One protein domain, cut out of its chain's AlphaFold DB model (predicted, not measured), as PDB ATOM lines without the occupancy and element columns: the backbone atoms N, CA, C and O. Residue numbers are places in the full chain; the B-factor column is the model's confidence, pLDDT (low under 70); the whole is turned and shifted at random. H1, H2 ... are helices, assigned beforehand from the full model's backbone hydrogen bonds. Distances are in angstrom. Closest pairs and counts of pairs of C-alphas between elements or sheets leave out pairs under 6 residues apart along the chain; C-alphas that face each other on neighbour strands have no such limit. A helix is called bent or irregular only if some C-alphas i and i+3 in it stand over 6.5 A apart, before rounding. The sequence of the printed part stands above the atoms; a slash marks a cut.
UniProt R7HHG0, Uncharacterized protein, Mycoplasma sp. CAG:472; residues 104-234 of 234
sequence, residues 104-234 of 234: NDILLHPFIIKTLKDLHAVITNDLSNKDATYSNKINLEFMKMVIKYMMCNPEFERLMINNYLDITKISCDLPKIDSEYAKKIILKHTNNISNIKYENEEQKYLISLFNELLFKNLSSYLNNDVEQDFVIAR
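This is residues 104 to 234 of the 234 residues of an uncharacterized protein of Mycoplasma sp. CAG:472 (UniProt R7HHG0). H1, the longest helix, makes a hairpin with H2, and H5 of a second hairpin, H4 and H5, crosses H1 and meets H2 with its residues 202 to 206 alone. H3 turns off H2's end; H6 is near H4. Printed are 131 residues with six named helices and no named strand: all helix, compact, radius of gyration of the C-alphas 15.3 A, spans 43 by 33 by 27 A.

H1, residues 106 to 129, runs 37.3 A from C-alpha 106 (201.403, 182.184, 202.060) and is only just irregular, C-alphas 107 and 110 being 6.8 A apart. H2 is 132 to 152, H3 154 to 162, H4 179 to 193, H5 201 to 219, H6 225 to 231.

H1 touches H5 with residues 111 to 119 alone, at a steep tilt of 54 degrees; the closest C-alphas, Thr 115 and Leu 214, are 5.5 A apart. Every O i to N i+4 pair is within hydrogen-bond range in H3, H4, H5; 16 of 20 in H1, 16 of 17 in H2, 1 of 3 in H6, with 2 of 4 O i to N i+3.

The printed part has no cut. The link H3 to H4 is long; pLDDT is under 70 in 28 residues.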
ATOM      1  N   ASN A 104     202.905 188.207 205.947       45.56
ATOM      2  CA  ASN A 104     203.166 186.836 206.406       45.56
ATOM      3  C   ASN A 104     202.315 185.811 205.624       45.56
ATOM      4  O   ASN A 104     202.124 184.682 206.093       45.56
ATOM      5  N   ASP A 105     201.743 186.221 204.487       53.34
ATOM      6  CA  ASP A 105     200.649 185.499 203.846       53.34
ATOM      7  C   ASP A 105     201.134 184.590 202.713       53.34
ATOM      8  O   ASP A 105     201.394 185.029 201.593       53.34
ATOM      9  N   ILE A 106     201.164 183.291 203.006       56.12
ATOM     10  CA  ILE A 106     201.403 182.184 202.060       56.12
ATOM     11  C   ILE A 106     200.485 182.295 200.830       56.12
ATOM     12  O   ILE A 106     200.887 181.979 199.719       56.12
ATOM     13  N   LEU A 107     199.275 182.838 201.000       64.19
ATOM     14  CA  LEU A 107     198.291 183.017 199.927       64.19
ATOM     15  C   LEU A 107     198.750 183.959 198.802       64.19
ATOM     16  O   LEU A 107     198.224 183.873 197.698       64.19
ATOM     17  N   LEU A 108     199.715 184.851 199.054       72.62
ATOM     18  CA  LEU A 108     200.274 185.730 198.022       72.62
ATOM     19  C   LEU A 108     201.280 184.997 197.121       72.62
ATOM     20  O   LEU A 108     201.526 185.406 195.987       72.62
ATOM     21  N   HIS A 109     201.877 183.914 197.614       75.44
ATOM     22  CA  HIS A 109     202.997 183.260 196.955       75.44
ATOM     23  C   HIS A 109     202.667 182.714 195.552       75.44
ATOM     24  O   HIS A 109     203.423 183.024 194.622       75.44
ATOM     25  N   PRO A 110     201.531 182.025 195.332       79.69
ATOM     26  CA  PRO A 110     201.167 181.558 193.996       79.69
ATOM     27  C   PRO A 110     200.995 182.702 192.988       79.69
ATOM     28  O   PRO A 110     201.350 182.553 191.818       79.69
ATOM     29  N   PHE A 111     200.532 183.874 193.438       83.88
ATOM     30  CA  PHE A 111     200.437 185.064 192.590       83.88
ATOM     31  C   PHE A 111     201.815 185.602 192.201       83.88
ATOM     32  O   PHE A 111     202.004 185.985 191.049       83.88
ATOM     33  N   ILE A 112     202.792 185.594 193.114       84.50
ATOM     34  CA  ILE A 112     204.176 185.993 192.807       84.50
ATOM     35  C   ILE A 112     204.786 185.046 191.770       84.50
ATOM     36  O   ILE A 112     205.323 185.522 190.771       84.50
ATOM     37  N   ILE A 113     204.663 183.725 191.955       87.19
ATOM     38  CA  ILE A 113     205.188 182.741 190.991       87.19
ATOM     39  C   ILE A 113     204.551 182.947 189.624       87.19
ATOM     40  O   ILE A 113     205.261 183.055 188.623       87.19
ATOM     41  N   LYS A 114     203.217 183.035 189.571       90.62
ATOM     42  CA  LYS A 114     202.516 183.268 188.311       90.62
ATOM     43  C   LYS A 114     203.003 184.555 187.643       90.62
ATOM     44  O   LYS A 114     203.293 184.543 186.454       90.62
ATOM     45  N   THR A 115     203.162 185.628 188.410       91.19
ATOM     46  CA  THR A 115     203.644 186.917 187.901       91.19
ATOM     47  C   THR A 115     205.061 186.816 187.333       91.19
ATOM     48  O   THR A 115     205.312 187.340 186.254       91.19
ATOM     49  N   LEU A 116     205.981 186.101 187.994       92.88
ATOM     50  CA  LEU A 116     207.331 185.856 187.463       92.88
ATOM     51  C   LEU A 116     207.299 185.050 186.156       92.88
ATOM     52  O   LEU A 116     208.078 185.333 185.249       92.88
ATOM     53  N   LYS A 117     206.386 184.077 186.035       94.00
ATOM     54  CA  LYS A 117     206.191 183.304 184.797       94.00
ATOM     55  C   LYS A 117     205.617 184.157 183.670       94.00
ATOM     56  O   LYS A 117     206.126 184.103 182.552       94.00
ATOM     57  N   ASP A 118     204.588 184.950 183.961       92.88
ATOM     58  CA  ASP A 118     203.995 185.878 182.996       92.88
ATOM     59  C   ASP A 118     205.054 186.883 182.516       92.88
ATOM     60  O   ASP A 118     205.186 187.127 181.318       92.88
ATOM     61  N   LEU A 119     205.868 187.403 183.439       93.50
ATOM     62  CA  LEU A 119     206.965 188.314 183.139       93.50
ATOM     63  C   LEU A 119     208.024 187.654 182.246       93.50
ATOM     64  O   LEU A 119     208.418 188.240 181.242       93.50
ATOM     65  N   HIS A 120     208.444 186.426 182.562       93.56
ATOM     66  CA  HIS A 120     209.369 185.658 181.726       93.56
ATOM     67  C   HIS A 120     208.838 185.479 180.295       93.56
ATOM     68  O   HIS A 120     209.589 185.620 179.328       93.56
ATOM     69  N   ALA A 121     207.538 185.205 180.143       91.50
ATOM     70  CA  ALA A 121     206.904 185.080 178.833       91.50
ATOM     71  C   ALA A 121     206.907 186.409 178.060       91.50
ATOM     72  O   ALA A 121     207.239 186.415 176.875       91.50
ATOM     73  N   VAL A 122     206.590 187.531 178.719       90.50
ATOM     74  CA  VAL A 122     206.654 188.867 178.098       90.50
ATOM     75  C   VAL A 122     208.077 189.188 177.657       90.50
ATOM     76  O   VAL A 122     208.277 189.513 176.494       90.50
ATOM     77  N   ILE A 123     209.068 189.014 178.535       88.69
ATOM     78  CA  ILE A 123     210.483 189.254 178.222       88.69
ATOM     79  C   ILE A 123     210.916 188.417 177.015       88.69
ATOM     80  O   ILE A 123     211.471 188.948 176.060       88.69
ATOM     81  N   THR A 124     210.625 187.115 177.019       86.62
ATOM     82  CA  THR A 124     211.016 186.219 175.919       86.62
ATOM     83  C   THR A 124     210.409 186.664 174.584       86.62
ATOM     84  O   THR A 124     211.089 186.646 173.557       86.62
ATOM     85  N   ASN A 125     209.152 187.115 174.597       84.56
ATOM     86  CA  ASN A 125     208.468 187.606 173.403       84.56
ATOM     87  C   ASN A 125     208.990 188.982 172.952       84.56
ATOM     88  O   ASN A 125     209.258 189.165 171.765       84.56
ATOM     89  N   ASP A 126     209.188 189.929 173.870       77.38
ATOM     90  CA  ASP A 126     209.663 191.290 173.577       77.38
ATOM     91  C   ASP A 126     211.112 191.302 173.071       77.38
ATOM     92  O   ASP A 126     211.468 192.079 172.179       77.38
ATOM     93  N   LEU A 127     211.958 190.421 173.609       75.19
ATOM     94  CA  LEU A 127     213.368 190.320 173.236       75.19
ATOM     95  C   LEU A 127     213.595 189.651 171.873       75.19
ATOM     96  O   LEU A 127     214.694 189.765 171.331       75.19
ATOM     97  N   SER A 128     212.576 189.016 171.282       64.00
ATOM     98  CA  SER A 128     212.677 188.324 169.983       64.00
ATOM     99  C   SER A 128     213.143 189.219 168.823       64.00
ATOM    100  O   SER A 128     213.672 188.711 167.838       64.00
ATOM    101  N   ASN A 129     213.007 190.545 168.958       63.91
ATOM    102  CA  ASN A 129     213.373 191.541 167.945       63.91
ATOM    103  C   ASN A 129     214.372 192.606 168.453       63.91
ATOM    104  O   ASN A 129     214.489 193.678 167.853       63.91
ATOM    105  N   LYS A 130     215.053 192.369 169.582       75.56
ATOM    106  CA  LYS A 130     215.969 193.336 170.220       75.56
ATOM    107  C   LYS A 130     217.437 192.916 170.097       75.56
ATOM    108  O   LYS A 130     217.748 191.751 169.872       75.56
ATOM    109  N   ASP A 131     218.341 193.888 170.258       80.12
ATOM    110  CA  ASP A 131     219.787 193.638 170.293       80.12
ATOM    111  C   ASP A 131     220.164 192.691 171.446       80.12
ATOM    112  O   ASP A 131     219.685 192.839 172.574       80.12
ATOM    113  N   ALA A 132     221.074 191.756 171.170       81.75
ATOM    114  CA  ALA A 132     221.534 190.729 172.099       81.75
ATOM    115  C   ALA A 132     222.102 191.324 173.396       81.75
ATOM    116  O   ALA A 132     221.921 190.758 174.475       81.75
ATOM    117  N   THR A 133     222.741 192.495 173.318       84.31
ATOM    118  CA  THR A 133     223.283 193.192 174.492       84.31
ATOM    119  C   THR A 133     222.181 193.593 175.469       84.31
ATOM    120  O   THR A 133     222.311 193.379 176.673       84.31
ATOM    121  N   TYR A 134     221.087 194.164 174.961       82.50
ATOM    122  CA  TYR A 134     219.943 194.565 175.777       82.50
ATOM    123  C   TYR A 134     219.216 193.342 176.345       82.50
ATOM    124  O   TYR A 134     218.944 193.289 177.546       82.50
ATOM    125  N   SER A 135     219.002 192.320 175.512       84.94
ATOM    126  CA  SER A 135     218.400 191.046 175.916       84.94
ATOM    127  C   SER A 135     219.150 190.387 177.074       84.94
ATOM    128  O   SER A 135     218.538 189.952 178.050       84.94
ATOM    129  N   ASN A 136     220.483 190.381 177.024       87.19
ATOM    130  CA  ASN A 136     221.311 189.820 178.087       87.19
ATOM    131  C   ASN A 136     221.209 190.611 179.399       87.19
ATOM    132  O   ASN A 136     221.144 190.001 180.464       87.19
ATOM    133  N   LYS A 137     221.151 191.949 179.342       90.12
ATOM    134  CA  LYS A 137     220.988 192.789 180.543       90.12
ATOM    135  C   LYS A 137     219.638 192.572 181.221       90.12
ATOM    136  O   LYS A 137     219.591 192.396 182.434       90.12
ATOM    137  N   ILE A 138     218.555 192.525 180.443       90.94
ATOM    138  CA  ILE A 138     217.208 192.261 180.965       90.94
ATOM    139  C   ILE A 138     217.134 190.867 181.595       90.94
ATOM    140  O   ILE A 138     216.657 190.733 182.718       90.94
ATOM    141  N   ASN A 139     217.663 189.839 180.925       89.94
ATOM    142  CA  ASN A 139     217.698 188.479 181.474       89.94
ATOM    143  C   ASN A 139     218.531 188.392 182.758       89.94
ATOM    144  O   ASN A 139     218.167 187.671 183.690       89.94
ATOM    145  N   LEU A 140     219.638 189.136 182.828       90.50
ATOM    146  CA  LEU A 140     220.466 189.202 184.024       90.50
ATOM    147  C   LEU A 140     219.701 189.806 185.207       90.50
ATOM    148  O   LEU A 140     219.644 189.200 186.278       90.50
ATOM    149  N   GLU A 141     219.082 190.970 185.014       92.31
ATOM    150  CA  GLU A 141     218.308 191.630 186.068       92.31
ATOM    151  C   GLU A 141     217.057 190.829 186.459       92.31
ATOM    152  O   GLU A 141     216.720 190.751 187.643       92.31
ATOM    153  N   PHE A 142     216.420 190.140 185.506       93.50
ATOM    154  CA  PHE A 142     215.312 189.227 185.787       93.50
ATOM    155  C   PHE A 142     215.751 188.088 186.710       93.50
ATOM    156  O   PHE A 142     215.104 187.832 187.726       93.50
ATOM    157  N   MET A 143     216.885 187.443 186.429       92.00
ATOM    158  CA  MET A 143     217.369 186.350 187.274       92.00
ATOM    159  C   MET A 143     217.845 186.815 188.647       92.00
ATOM    160  O   MET A 143     217.573 186.140 189.641       92.00
ATOM    161  N   LYS A 144     218.463 187.997 188.750       89.50
ATOM    162  CA  LYS A 144     218.731 188.620 190.056       89.50
ATOM    163  C   LYS A 144     217.447 188.819 190.848       89.50
ATOM    164  O   LYS A 144     217.422 188.540 192.045       89.50
ATOM    165  N   MET A 145     216.383 189.284 190.194       88.19
ATOM    166  CA  MET A 145     215.081 189.456 190.830       88.19
ATOM    167  C   MET A 145     214.523 188.114 191.327       88.19
ATOM    168  O   MET A 145     214.099 188.033 192.478       88.19
ATOM    169  N   VAL A 146     214.583 187.051 190.517       89.81
ATOM    170  CA  VAL A 146     214.163 185.694 190.916       89.81
ATOM    171  C   VAL A 146     214.945 185.204 192.139       89.81
ATOM    172  O   VAL A 146     214.333 184.780 193.118       89.81
ATOM    173  N   ILE A 147     216.277 185.323 192.133       86.75
ATOM    174  CA  ILE A 147     217.125 184.907 193.261       86.75
ATOM    175  C   ILE A 147     216.802 185.722 194.523       86.75
ATOM    176  O   ILE A 147     216.640 185.152 195.602       86.75
ATOM    177  N   LYS A 148     216.622 187.045 194.402       79.31
ATOM    178  CA  LYS A 148     216.197 187.907 195.521       79.31
ATOM    179  C   LYS A 148     214.831 187.476 196.084       79.31
ATOM    180  O   LYS A 148     214.637 187.513 197.298       79.31
ATOM    181  N   TYR A 149     213.900 187.022 195.239       78.50
ATOM    182  CA  TYR A 149     212.626 186.448 195.692       78.50
ATOM    183  C   TYR A 149     212.801 185.102 196.407       78.50
ATOM    184  O   TYR A 149     212.148 184.891 197.429       78.50
ATOM    185  N   MET A 150     213.687 184.220 195.928       79.69
ATOM    186  CA  MET A 150     214.011 182.951 196.603       79.69
ATOM    187  C   MET A 150     214.530 183.195 198.022       79.69
ATOM    188  O   MET A 150     213.996 182.632 198.971       79.69
ATOM    189  N   MET A 151     215.484 184.120 198.188       72.88
ATOM    190  CA  MET A 151     216.019 184.506 199.506       72.88
ATOM    191  C   MET A 151     214.922 184.868 200.512       72.88
ATOM    192  O   MET A 151     215.091 184.706 201.720       72.88
ATOM    193  N   CYS A 152     213.806 185.390 200.013       66.69
ATOM    194  CA  CYS A 152     212.717 185.921 200.807       66.69
ATOM    195  C   CYS A 152     211.569 184.931 201.049       66.69
ATOM    196  O   CYS A 152     210.740 185.185 201.924       66.69
ATOM    197  N   ASN A 153     211.477 183.842 200.281       68.69
ATOM    198  CA  ASN A 153     210.362 182.904 200.340       68.69
ATOM    199  C   ASN A 153     210.880 181.453 200.330       68.69
ATOM    200  O   ASN A 153     211.304 180.985 199.277       68.69
ATOM    201  N   PRO A 154     210.811 180.730 201.464       67.94
ATOM    202  CA  PRO A 154     211.401 179.394 201.577       67.94
ATOM    203  C   PRO A 154     210.735 178.319 200.709       67.94
ATOM    204  O   PRO A 154     211.409 177.428 200.196       67.94
ATOM    205  N   GLU A 155     209.415 178.398 200.524       71.44
ATOM    206  CA  GLU A 155     208.673 177.483 199.647       71.44
ATOM    207  C   GLU A 155     209.112 177.682 198.191       71.44
ATOM    208  O   GLU A 155     209.473 176.728 197.498       71.44
ATOM    209  N   PHE A 156     209.205 178.944 197.764       77.44
ATOM    210  CA  PHE A 156     209.737 179.295 196.454       77.44
ATOM    211  C   PHE A 156     211.185 178.844 196.274       77.44
ATOM    212  O   PHE A 156     211.540 178.305 195.234       77.44
ATOM    213  N   GLU A 157     212.021 179.078 197.285       78.31
ATOM    214  CA  GLU A 157     213.434 178.706 197.324       78.31
ATOM    215  C   GLU A 157     213.601 177.205 197.085       78.31
ATOM    216  O   GLU A 157     214.348 176.819 196.188       78.31
ATOM    217  N   ARG A 158     212.818 176.362 197.768       78.06
ATOM    218  CA  ARG A 158     212.809 174.909 197.539       78.06
ATOM    219  C   ARG A 158     212.385 174.552 196.115       78.06
ATOM    220  O   ARG A 158     213.067 173.769 195.456       78.06
ATOM    221  N   LEU A 159     211.289 175.131 195.620       82.12
ATOM    222  CA  LEU A 159     210.803 174.868 194.260       82.12
ATOM    223  C   LEU A 159     211.829 175.281 193.195       82.12
ATOM    224  O   LEU A 159     212.063 174.532 192.248       82.12
ATOM    225  N   MET A 160     212.466 176.439 193.352       87.44
ATOM    226  CA  MET A 160     213.473 176.952 192.421       87.44
ATOM    227  C   MET A 160     214.782 176.156 192.482       87.44
ATOM    228  O   MET A 160     215.352 175.875 191.428       87.44
ATOM    229  N   ILE A 161     215.252 175.761 193.673       87.06
ATOM    230  CA  ILE A 161     216.445 174.909 193.834       87.06
ATOM    231  C   ILE A 161     216.210 173.552 193.166       87.06
ATOM    232  O   ILE A 161     217.021 173.134 192.340       87.06
ATOM    233  N   ASN A 162     215.066 172.913 193.431       86.25
ATOM    234  CA  ASN A 162     214.709 171.620 192.834       86.25
ATOM    235  C   ASN A 162     214.607 171.672 191.304       86.25
ATOM    236  O   ASN A 162     214.797 170.658 190.633       86.25
ATOM    237  N   ASN A 163     214.307 172.846 190.747       89.50
ATOM    238  CA  ASN A 163     214.209 173.065 189.308       89.50
ATOM    239  C   ASN A 163     215.453 173.738 188.705       89.50
ATOM    240  O   ASN A 163     215.403 174.149 187.549       89.50
ATOM    241  N   TYR A 164     216.571 173.840 189.435       88.56
ATOM    242  CA  TYR A 164     217.818 174.462 188.960       88.56
ATOM    243  C   TYR A 164     217.620 175.869 188.378       88.56
ATOM    244  O   TYR A 164     218.099 176.185 187.292       88.56
ATOM    245  N   LEU A 165     216.892 176.714 189.110       89.25
ATOM    246  CA  LEU A 165     216.534 178.082 188.723       89.25
ATOM    247  C   LEU A 165     215.564 178.204 187.529       89.25
ATOM    248  O   LEU A 165     215.255 179.315 187.100       89.25
ATOM    249  N   ASP A 166     215.024 177.094 187.023       90.00
ATOM    250  CA  ASP A 166     214.078 177.096 185.909       90.00
ATOM    251  C   ASP A 166     212.640 177.355 186.384       90.00
ATOM    252  O   ASP A 166     211.886 176.445 186.744       90.00
ATOM    253  N   ILE A 167     212.245 178.630 186.351       90.88
ATOM    254  CA  ILE A 167     210.902 179.092 186.734       90.88
ATOM    255  C   ILE A 167     209.787 178.460 185.885       90.88
ATOM    256  O   ILE A 167     208.644 178.347 186.336       90.88
ATOM    257  N   THR A 168     210.086 178.025 184.656       90.50
ATOM    258  CA  THR A 168     209.065 177.498 183.739       90.50
ATOM    259  C   THR A 168     208.532 176.141 184.192       90.50
ATOM    260  O   THR A 168     207.361 175.832 183.954       90.50
ATOM    261  N   LYS A 169     209.354 175.380 184.924       92.44
ATOM    262  CA  LYS A 169     209.016 174.064 185.479       92.44
ATOM    263  C   LYS A 169     208.174 174.126 186.748       92.44
ATOM    264  O   LYS A 169     207.647 173.105 187.183       92.44
ATOM    265  N   ILE A 170     208.013 175.306 187.340       89.69
ATOM    266  CA  ILE A 170     207.223 175.464 188.556       89.69
ATOM    267  C   ILE A 170     205.743 175.586 188.190       89.69
ATOM    268  O   ILE A 170     205.340 176.468 187.423       89.69
ATOM    269  N   SER A 171     204.924 174.696 188.749       84.25
ATOM    270  CA  SER A 171     203.465 174.726 188.635       84.25
ATOM    271  C   SER A 171     202.849 175.151 189.960       84.25
ATOM    272  O   SER A 171     203.140 174.544 190.988       84.25
ATOM    273  N   CYS A 172     201.986 176.167 189.932       77.69
ATOM    274  CA  CYS A 172     201.249 176.634 191.102       77.69
ATOM    275  C   CYS A 172     199.836 177.045 190.702       77.69
ATOM    276  O   CYS A 172     199.659 177.863 189.797       77.69
ATOM    277  N   ASP A 173     198.852 176.515 191.418       79.81
ATOM    278  CA  ASP A 173     197.463 176.928 191.268       79.81
ATOM    279  C   ASP A 173     197.225 178.237 192.022       79.81
ATOM    280  O   ASP A 173     197.676 178.413 193.157       79.81
ATOM    281  N   LEU A 174     196.499 179.167 191.396       83.81
ATOM    282  CA  LEU A 174     196.090 180.386 192.085       83.81
ATOM    283  C   LEU A 174     195.024 180.048 193.136       83.81
ATOM    284  O   LEU A 174     194.003 179.438 192.798       83.81
ATOM    285  N   PRO A 175     195.219 180.451 194.401       77.94
ATOM    286  CA  PRO A 175     194.230 180.212 195.431       77.94
ATOM    287  C   PRO A 175     193.010 181.098 195.182       77.94
ATOM    288  O   PRO A 175     193.118 182.231 194.710       77.94
ATOM    289  N   LYS A 176     191.833 180.596 195.561       78.56
ATOM    290  CA  LYS A 176     190.630 181.428 195.622       78.56
ATOM    291  C   LYS A 176     190.773 182.408 196.780       78.56
ATOM    292  O   LYS A 176     190.994 181.985 197.914       78.56
ATOM    293  N   ILE A 177     190.622 183.692 196.489       78.56
ATOM    294  CA  ILE A 177     190.647 184.771 197.477       78.56
ATOM    295  C   ILE A 177     189.410 185.655 197.317       78.56
ATOM    296  O   ILE A 177     188.818 185.705 196.239       78.56
ATOM    297  N   ASP A 178     189.009 186.328 198.394       79.31
ATOM    298  CA  ASP A 178     187.943 187.327 198.337       79.31
ATOM    299  C   ASP A 178     188.452 188.686 197.820       79.31
ATOM    300  O   ASP A 178     189.657 188.961 197.767       79.31
ATOM    301  N   SER A 179     187.508 189.549 197.436       78.94
ATOM    302  CA  SER A 179     187.806 190.856 196.853       78.94
ATOM    303  C   SER A 179     188.492 191.813 197.827       78.94
ATOM    304  O   SER A 179     189.302 192.632 197.405       78.94
ATOM    305  N   GLU A 180     188.183 191.747 199.124       81.19
ATOM    306  CA  GLU A 180     188.776 192.642 200.129       81.19
ATOM    307  C   GLU A 180     190.251 192.306 200.364       81.19
ATOM    308  O   GLU A 180     191.110 193.190 200.449       81.19
ATOM    309  N   TYR A 181     190.576 191.018 200.383       78.38
ATOM    310  CA  TYR A 181     191.942 190.541 200.466       78.38
ATOM    311  C   TYR A 181     192.750 190.912 199.214       78.38
ATOM    312  O   TYR A 181     193.871 191.417 199.337       78.38
ATOM    313  N   ALA A 182     192.168 190.764 198.016       78.38
ATOM    314  CA  ALA A 182     192.793 191.206 196.767       78.38
ATOM    315  C   ALA A 182     193.099 192.719 196.777       78.38
ATOM    316  O   ALA A 182     194.236 193.115 196.500       78.38
ATOM    317  N   LYS A 183     192.139 193.564 197.192       78.75
ATOM    318  CA  LYS A 183     192.343 195.021 197.361       78.75
ATOM    319  C   LYS A 183     193.501 195.333 198.297       78.75
ATOM    320  O   LYS A 183     194.343 196.177 197.992       78.75
ATOM    321  N   LYS A 184     193.556 194.651 199.443       78.25
ATOM    322  CA  LYS A 184     194.597 194.859 200.454       78.25
ATOM    323  C   LYS A 184     195.990 194.559 199.904       78.25
ATOM    324  O   LYS A 184     196.923 195.308 200.191       78.25
ATOM    325  N   ILE A 185     196.137 193.483 199.128       74.38
ATOM    326  CA  ILE A 185     197.409 193.144 198.475       74.38
ATOM    327  C   ILE A 185     197.792 194.239 197.480       74.38
ATOM    328  O   ILE A 185     198.912 194.748 197.534       74.38
ATOM    329  N   ILE A 186     196.862 194.624 196.608       74.94
ATOM    330  CA  ILE A 186     197.090 195.635 195.576       74.94
ATOM    331  C   ILE A 186     197.574 196.954 196.196       74.94
ATOM    332  O   ILE A 186     198.677 197.401 195.886       74.94
ATOM    333  N   LEU A 187     196.815 197.524 197.139       73.00
ATOM    334  CA  LEU A 187     197.143 198.800 197.793       73.00
ATOM    335  C   LEU A 187     198.530 198.786 198.442       73.00
ATOM    336  O   LEU A 187     199.275 199.765 198.396       73.00
ATOM    337  N   LYS A 188     198.890 197.655 199.049       70.69
ATOM    338  CA  LYS A 188     200.186 197.475 199.695       70.69
ATOM    339  C   LYS A 188     201.337 197.537 198.695       70.69
ATOM    340  O   LYS A 188     202.320 198.229 198.947       70.69
ATOM    341  N   HIS A 189     201.220 196.822 197.579       68.19
ATOM    342  CA  HIS A 189     202.262 196.812 196.557       68.19
ATOM    343  C   HIS A 189     202.377 198.169 195.855       68.19
ATOM    344  O   HIS A 189     203.495 198.619 195.628       68.19
ATOM    345  N   THR A 190     201.266 198.874 195.621       66.31
ATOM    346  CA  THR A 190     201.279 200.237 195.066       66.31
ATOM    347  C   THR A 190     202.043 201.221 195.958       66.31
ATOM    348  O   THR A 190     202.919 201.934 195.472       66.31
ATOM    349  N   ASN A 191     201.789 201.216 197.271       59.16
ATOM    350  CA  ASN A 191     202.456 202.123 198.216       59.16
ATOM    351  C   ASN A 191     203.956 201.839 198.391       59.16
ATOM    352  O   ASN A 191     204.721 202.739 198.729       59.16
ATOM    353  N   ASN A 192     204.401 200.601 198.171       61.97
ATOM    354  CA  ASN A 192     205.817 200.260 198.312       61.97
ATOM    355  C   ASN A 192     206.658 200.753 197.126       61.97
ATOM    356  O   ASN A 192     207.827 201.082 197.319       61.97
ATOM    357  N   ILE A 193     206.073 200.873 195.927       62.38
ATOM    358  CA  ILE A 193     206.777 201.301 194.703       62.38
ATOM    359  C   ILE A 193     207.303 202.735 194.812       62.38
ATOM    360  O   ILE A 193     208.399 203.014 194.323       62.38
ATOM    361  N   SER A 194     206.576 203.633 195.482       60.47
ATOM    362  CA  SER A 194     206.963 205.048 195.591       60.47
ATOM    363  C   SER A 194     208.290 205.270 196.328       60.47
ATOM    364  O   SER A 194     208.868 206.349 196.227       60.47
ATOM    365  N   ASN A 195     208.783 204.260 197.053       63.56
ATOM    366  CA  ASN A 195     209.968 204.355 197.907       63.56
ATOM    367  C   ASN A 195     211.166 203.534 197.400       63.56
ATOM    368  O   ASN A 195     212.209 203.507 198.059       63.56
ATOM    369  N   ILE A 196     211.045 202.852 196.256       67.94
ATOM    370  CA  ILE A 196     212.119 201.999 195.729       67.94
ATOM    371  C   ILE A 196     213.178 202.863 195.038       67.94
ATOM    372  O   ILE A 196     212.886 203.630 194.124       67.94
ATOM    373  N   LYS A 197     214.438 202.697 195.454       76.00
ATOM    374  CA  LYS A 197     215.598 203.189 194.703       76.00
ATOM    375  C   LYS A 197     216.022 202.124 193.701       76.00
ATOM    376  O   LYS A 197     216.352 201.013 194.106       76.00
ATOM    377  N   TYR A 198     216.017 202.480 192.423       79.75
ATOM    378  CA  TYR A 198     216.426 201.591 191.339       79.75
ATOM    379  C   TYR A 198     217.924 201.722 191.064       79.75
ATOM    380  O   TYR A 198     218.470 202.824 191.062       79.75
ATOM    381  N   GLU A 199     218.575 200.589 190.824       82.62
ATOM    382  CA  GLU A 199     219.997 200.491 190.492       82.62
ATOM    383  C   GLU A 199     220.260 200.826 189.013       82.62
ATOM    384  O   GLU A 199     221.305 201.384 188.685       82.62
ATOM    385  N   ASN A 200     219.322 200.494 188.119       88.69
ATOM    386  CA  ASN A 200     219.415 200.717 186.672       88.69
ATOM    387  C   ASN A 200     218.019 200.719 186.001       88.69
ATOM    388  O   ASN A 200     217.003 200.425 186.639       88.69
ATOM    389  N   GLU A 201     217.964 201.081 184.711       88.88
ATOM    390  CA  GLU A 201     216.707 201.175 183.949       88.88
ATOM    391  C   GLU A 201     216.084 199.802 183.671       88.88
ATOM    392  O   GLU A 201     214.862 199.668 183.688       88.88
ATOM    393  N   GLU A 202     216.895 198.761 183.474       91.25
ATOM    394  CA  GLU A 202     216.420 197.390 183.285       91.25
ATOM    395  C   GLU A 202     215.675 196.878 184.528       91.25
ATOM    396  O   GLU A 202     214.568 196.351 184.424       91.25
ATOM    397  N   GLN A 203     216.227 197.114 185.718       87.56
ATOM    398  CA  GLN A 203     215.604 196.785 186.996       87.56
ATOM    399  C   GLN A 203     214.296 197.561 187.187       87.56
ATOM    400  O   GLN A 203     213.288 196.986 187.598       87.56
ATOM    401  N   LYS A 204     214.286 198.860 186.866       85.62
ATOM    402  CA  LYS A 204     213.080 199.694 186.939       85.62
ATOM    403  C   LYS A 204     211.981 199.185 186.005       85.62
ATOM    404  O   LYS A 204     210.833 199.058 186.432       85.62
ATOM    405  N   TYR A 205     212.330 198.856 184.762       88.56
ATOM    406  CA  TYR A 205     211.410 198.273 183.786       88.56
ATOM    407  C   TYR A 205     210.808 196.960 184.302       88.56
ATOM    408  O   TYR A 205     209.586 196.813 184.332       88.56
ATOM    409  N   LEU A 206     211.648 196.042 184.790       89.88
ATOM    410  CA  LEU A 206     211.207 194.744 185.302       89.88
ATOM    411  C   LEU A 206     210.295 194.870 186.523       89.88
ATOM    412  O   LEU A 206     209.269 194.198 186.579       89.88
ATOM    413  N   ILE A 207     210.633 195.737 187.481       85.38
ATOM    414  CA  ILE A 207     209.800 195.960 188.670       85.38
ATOM    415  C   ILE A 207     208.457 196.579 188.273       85.38
ATOM    416  O   ILE A 207     207.416 196.150 188.771       85.38
ATOM    417  N   SER A 208     208.452 197.552 187.360       83.12
ATOM    418  CA  SER A 208     207.211 198.150 186.857       83.12
ATOM    419  C   SER A 208     206.305 197.096 186.218       83.12
ATOM    420  O   SER A 208     205.132 196.986 186.579       83.12
ATOM    421  N   LEU A 209     206.858 196.281 185.318       87.81
ATOM    422  CA  LEU A 209     206.106 195.251 184.605       87.81
ATOM    423  C   LEU A 209     205.644 194.122 185.536       87.81
ATOM    424  O   LEU A 209     204.510 193.659 185.431       87.81
ATOM    425  N   PHE A 210     206.484 193.716 186.492       88.62
ATOM    426  CA  PHE A 210     206.107 192.768 187.539       88.62
ATOM    427  C   PHE A 210     204.866 193.249 188.297       88.62
ATOM    428  O   PHE A 210     203.917 192.490 188.469       88.62
ATOM    429  N   ASN A 211     204.840 194.512 188.726       81.56
ATOM    430  CA  ASN A 211     203.715 195.049 189.490       81.56
ATOM    431  C   ASN A 211     202.434 195.146 188.656       81.56
ATOM    432  O   ASN A 211     201.359 194.828 189.159       81.56
ATOM    433  N   GLU A 212     202.539 195.533 187.384       83.44
ATOM    434  CA  GLU A 212     201.400 195.533 186.463       83.44
ATOM    435  C   GLU A 212     200.806 194.128 186.294       83.44
ATOM    436  O   GLU A 212     199.591 193.939 186.385       83.44
ATOM    437  N   LEU A 213     201.658 193.126 186.086       89.06
ATOM    438  CA  LEU A 213     201.227 191.739 185.940       89.06
ATOM    439  C   LEU A 213     200.645 191.186 187.246       89.06
ATOM    440  O   LEU A 213     199.626 190.495 187.215       89.06
ATOM    441  N   LEU A 214     201.235 191.529 188.393       86.25
ATOM    442  CA  LEU A 214     200.704 191.159 189.704       86.25
ATOM    443  C   LEU A 214     199.313 191.757 189.916       86.25
ATOM    444  O   LEU A 214     198.399 191.048 190.335       86.25
ATOM    445  N   PHE A 215     199.139 193.038 189.582       84.19
ATOM    446  CA  PHE A 215     197.842 193.703 189.631       84.19
ATOM    447  C   PHE A 215     196.825 192.986 188.746       84.19
ATOM    448  O   PHE A 215     195.763 192.619 189.230       84.19
ATOM    449  N   LYS A 216     197.166 192.706 187.483       86.75
ATOM    450  CA  LYS A 216     196.290 191.982 186.549       86.75
ATOM    451  C   LYS A 216     195.904 190.594 187.067       86.75
ATOM    452  O   LYS A 216     194.766 190.159 186.909       86.75
ATOM    453  N   ASN A 217     196.842 189.894 187.702       88.00
ATOM    454  CA  ASN A 217     196.584 188.586 188.296       88.00
ATOM    455  C   ASN A 217     195.596 188.671 189.478       88.00
ATOM    456  O   ASN A 217     194.811 187.745 189.679       88.00
ATOM    457  N   LEU A 218     195.592 189.779 190.223       85.31
ATOM    458  CA  LEU A 218     194.697 190.015 191.362       85.31
ATOM    459  C   LEU A 218     193.372 190.687 190.972       85.31
ATOM    460  O   LEU A 218     192.365 190.461 191.641       85.31
ATOM    461  N   SER A 219     193.339 191.482 189.899       83.81
ATOM    462  CA  SER A 219     192.168 192.282 189.517       83.81
ATOM    463  C   SER A 219     190.969 191.426 189.127       83.81
ATOM    464  O   SER A 219     189.836 191.813 189.384       83.81
ATOM    465  N   SER A 220     191.207 190.211 188.622       83.75
ATOM    466  CA  SER A 220     190.146 189.230 188.341       83.75
ATOM    467  C   SER A 220     189.308 188.823 189.566       83.75
ATOM    468  O   SER A 220     188.242 188.235 189.401       83.75
ATOM    469  N   TYR A 221     189.769 189.142 190.779       83.56
ATOM    470  CA  TYR A 221     189.068 188.894 192.042       83.56
ATOM    471  C   TYR A 221     188.386 190.151 192.606       83.56
ATOM    472  O   TYR A 221     187.765 190.092 193.667       83.56
ATOM    473  N   LEU A 222     188.516 191.298 191.935       80.00
ATOM    474  CA  LEU A 222     187.853 192.536 192.323       80.00
ATOM    475  C   LEU A 222     186.448 192.603 191.717       80.00
ATOM    476  O   LEU A 222     186.218 192.186 190.587       80.00
ATOM    477  N   ASN A 223     185.509 193.186 192.462       70.38
ATOM    478  CA  ASN A 223     184.236 193.613 191.886       70.38
ATOM    479  C   ASN A 223     184.462 194.876 191.027       70.38
ATOM    480  O   ASN A 223     185.352 195.670 191.339       70.38
ATOM    481  N   ASN A 224     183.637 195.071 189.989       60.66
ATOM    482  CA  ASN A 224     183.777 196.114 188.952       60.66
ATOM    483  C   ASN A 224     184.044 197.547 189.465       60.66
ATOM    484  O   ASN A 224     184.640 198.342 188.744       60.66
ATOM    485  N   ASP A 225     183.645 197.882 190.694       54.06
ATOM    486  CA  ASP A 225     183.806 199.228 191.264       54.06
ATOM    487  C   ASP A 225     185.278 199.636 191.494       54.06
ATOM    488  O   ASP A 225     185.574 200.819 191.597       54.06
ATOM    489  N   VAL A 226     186.221 198.688 191.560       51.50
ATOM    490  CA  VAL A 226     187.613 198.964 191.994       51.50
ATOM    491  C   VAL A 226     188.594 199.069 190.826       51.50
ATOM    492  O   VAL A 226     189.642 199.702 190.953       51.50
ATOM    493  N   GLU A 227     188.264 198.498 189.664       49.66
ATOM    494  CA  GLU A 227     189.073 198.697 188.454       49.66
ATOM    495  C   GLU A 227     189.116 200.180 188.051       49.66
ATOM    496  O   GLU A 227     190.157 200.658 187.602       49.66
ATOM    497  N   GLN A 228     188.028 200.930 188.270       47.31
ATOM    498  CA  GLN A 228     187.940 202.348 187.905       47.31
ATOM    499  C   GLN A 228     188.847 203.248 188.756       47.31
ATOM    500  O   GLN A 228     189.545 204.090 188.193       47.31
ATOM    501  N   ASP A 229     188.919 203.033 190.072       46.50
ATOM    502  CA  ASP A 229     189.773 203.832 190.967       46.50
ATOM    503  C   ASP A 229     191.273 203.655 190.666       46.50
ATOM    504  O   ASP A 229     192.068 204.577 190.852       46.50
ATOM    505  N   PHE A 230     191.674 202.487 190.151       47.31
ATOM    506  CA  PHE A 230     193.073 202.191 189.823       47.31
ATOM    507  C   PHE A 230     193.495 202.632 188.422       47.31
ATOM    508  O   PHE A 230     194.649 203.014 188.233       47.31
ATOM    509  N   VAL A 231     192.580 202.640 187.448       46.72
ATOM    510  CA  VAL A 231     192.840 203.249 186.130       46.72
ATOM    511  C   VAL A 231     193.115 204.753 186.266       46.72
ATOM    512  O   VAL A 231     193.886 205.296 185.482       46.72
ATOM    513  N   ILE A 232     192.548 205.409 187.286       37.81
ATOM    514  CA  ILE A 232     192.737 206.842 187.568       37.81
ATOM    515  C   ILE A 232     194.096 207.141 188.238       37.81
ATOM    516  O   ILE A 232     194.579 208.266 188.151       37.81
ATOM    517  N   ALA A 233     194.734 206.157 188.883       37.97
ATOM    518  CA  ALA A 233     196.015 206.323 189.584       37.97
ATOM    519  C   ALA A 233     197.266 206.009 188.728       37.97
ATOM    520  O   ALA A 233     198.384 206.073 189.245       37.97
ATOM    521  N   ARG A 234     197.078 205.642 187.454       36.41
ATOM    522  CA  ARG A 234     198.130 205.489 186.431       36.41
ATOM    523  C   ARG A 234     198.522 206.836 185.828       36.41
ATOM    524  O   ARG A 234     199.719 206.974 185.493       36.41
TER     525      ARG A 234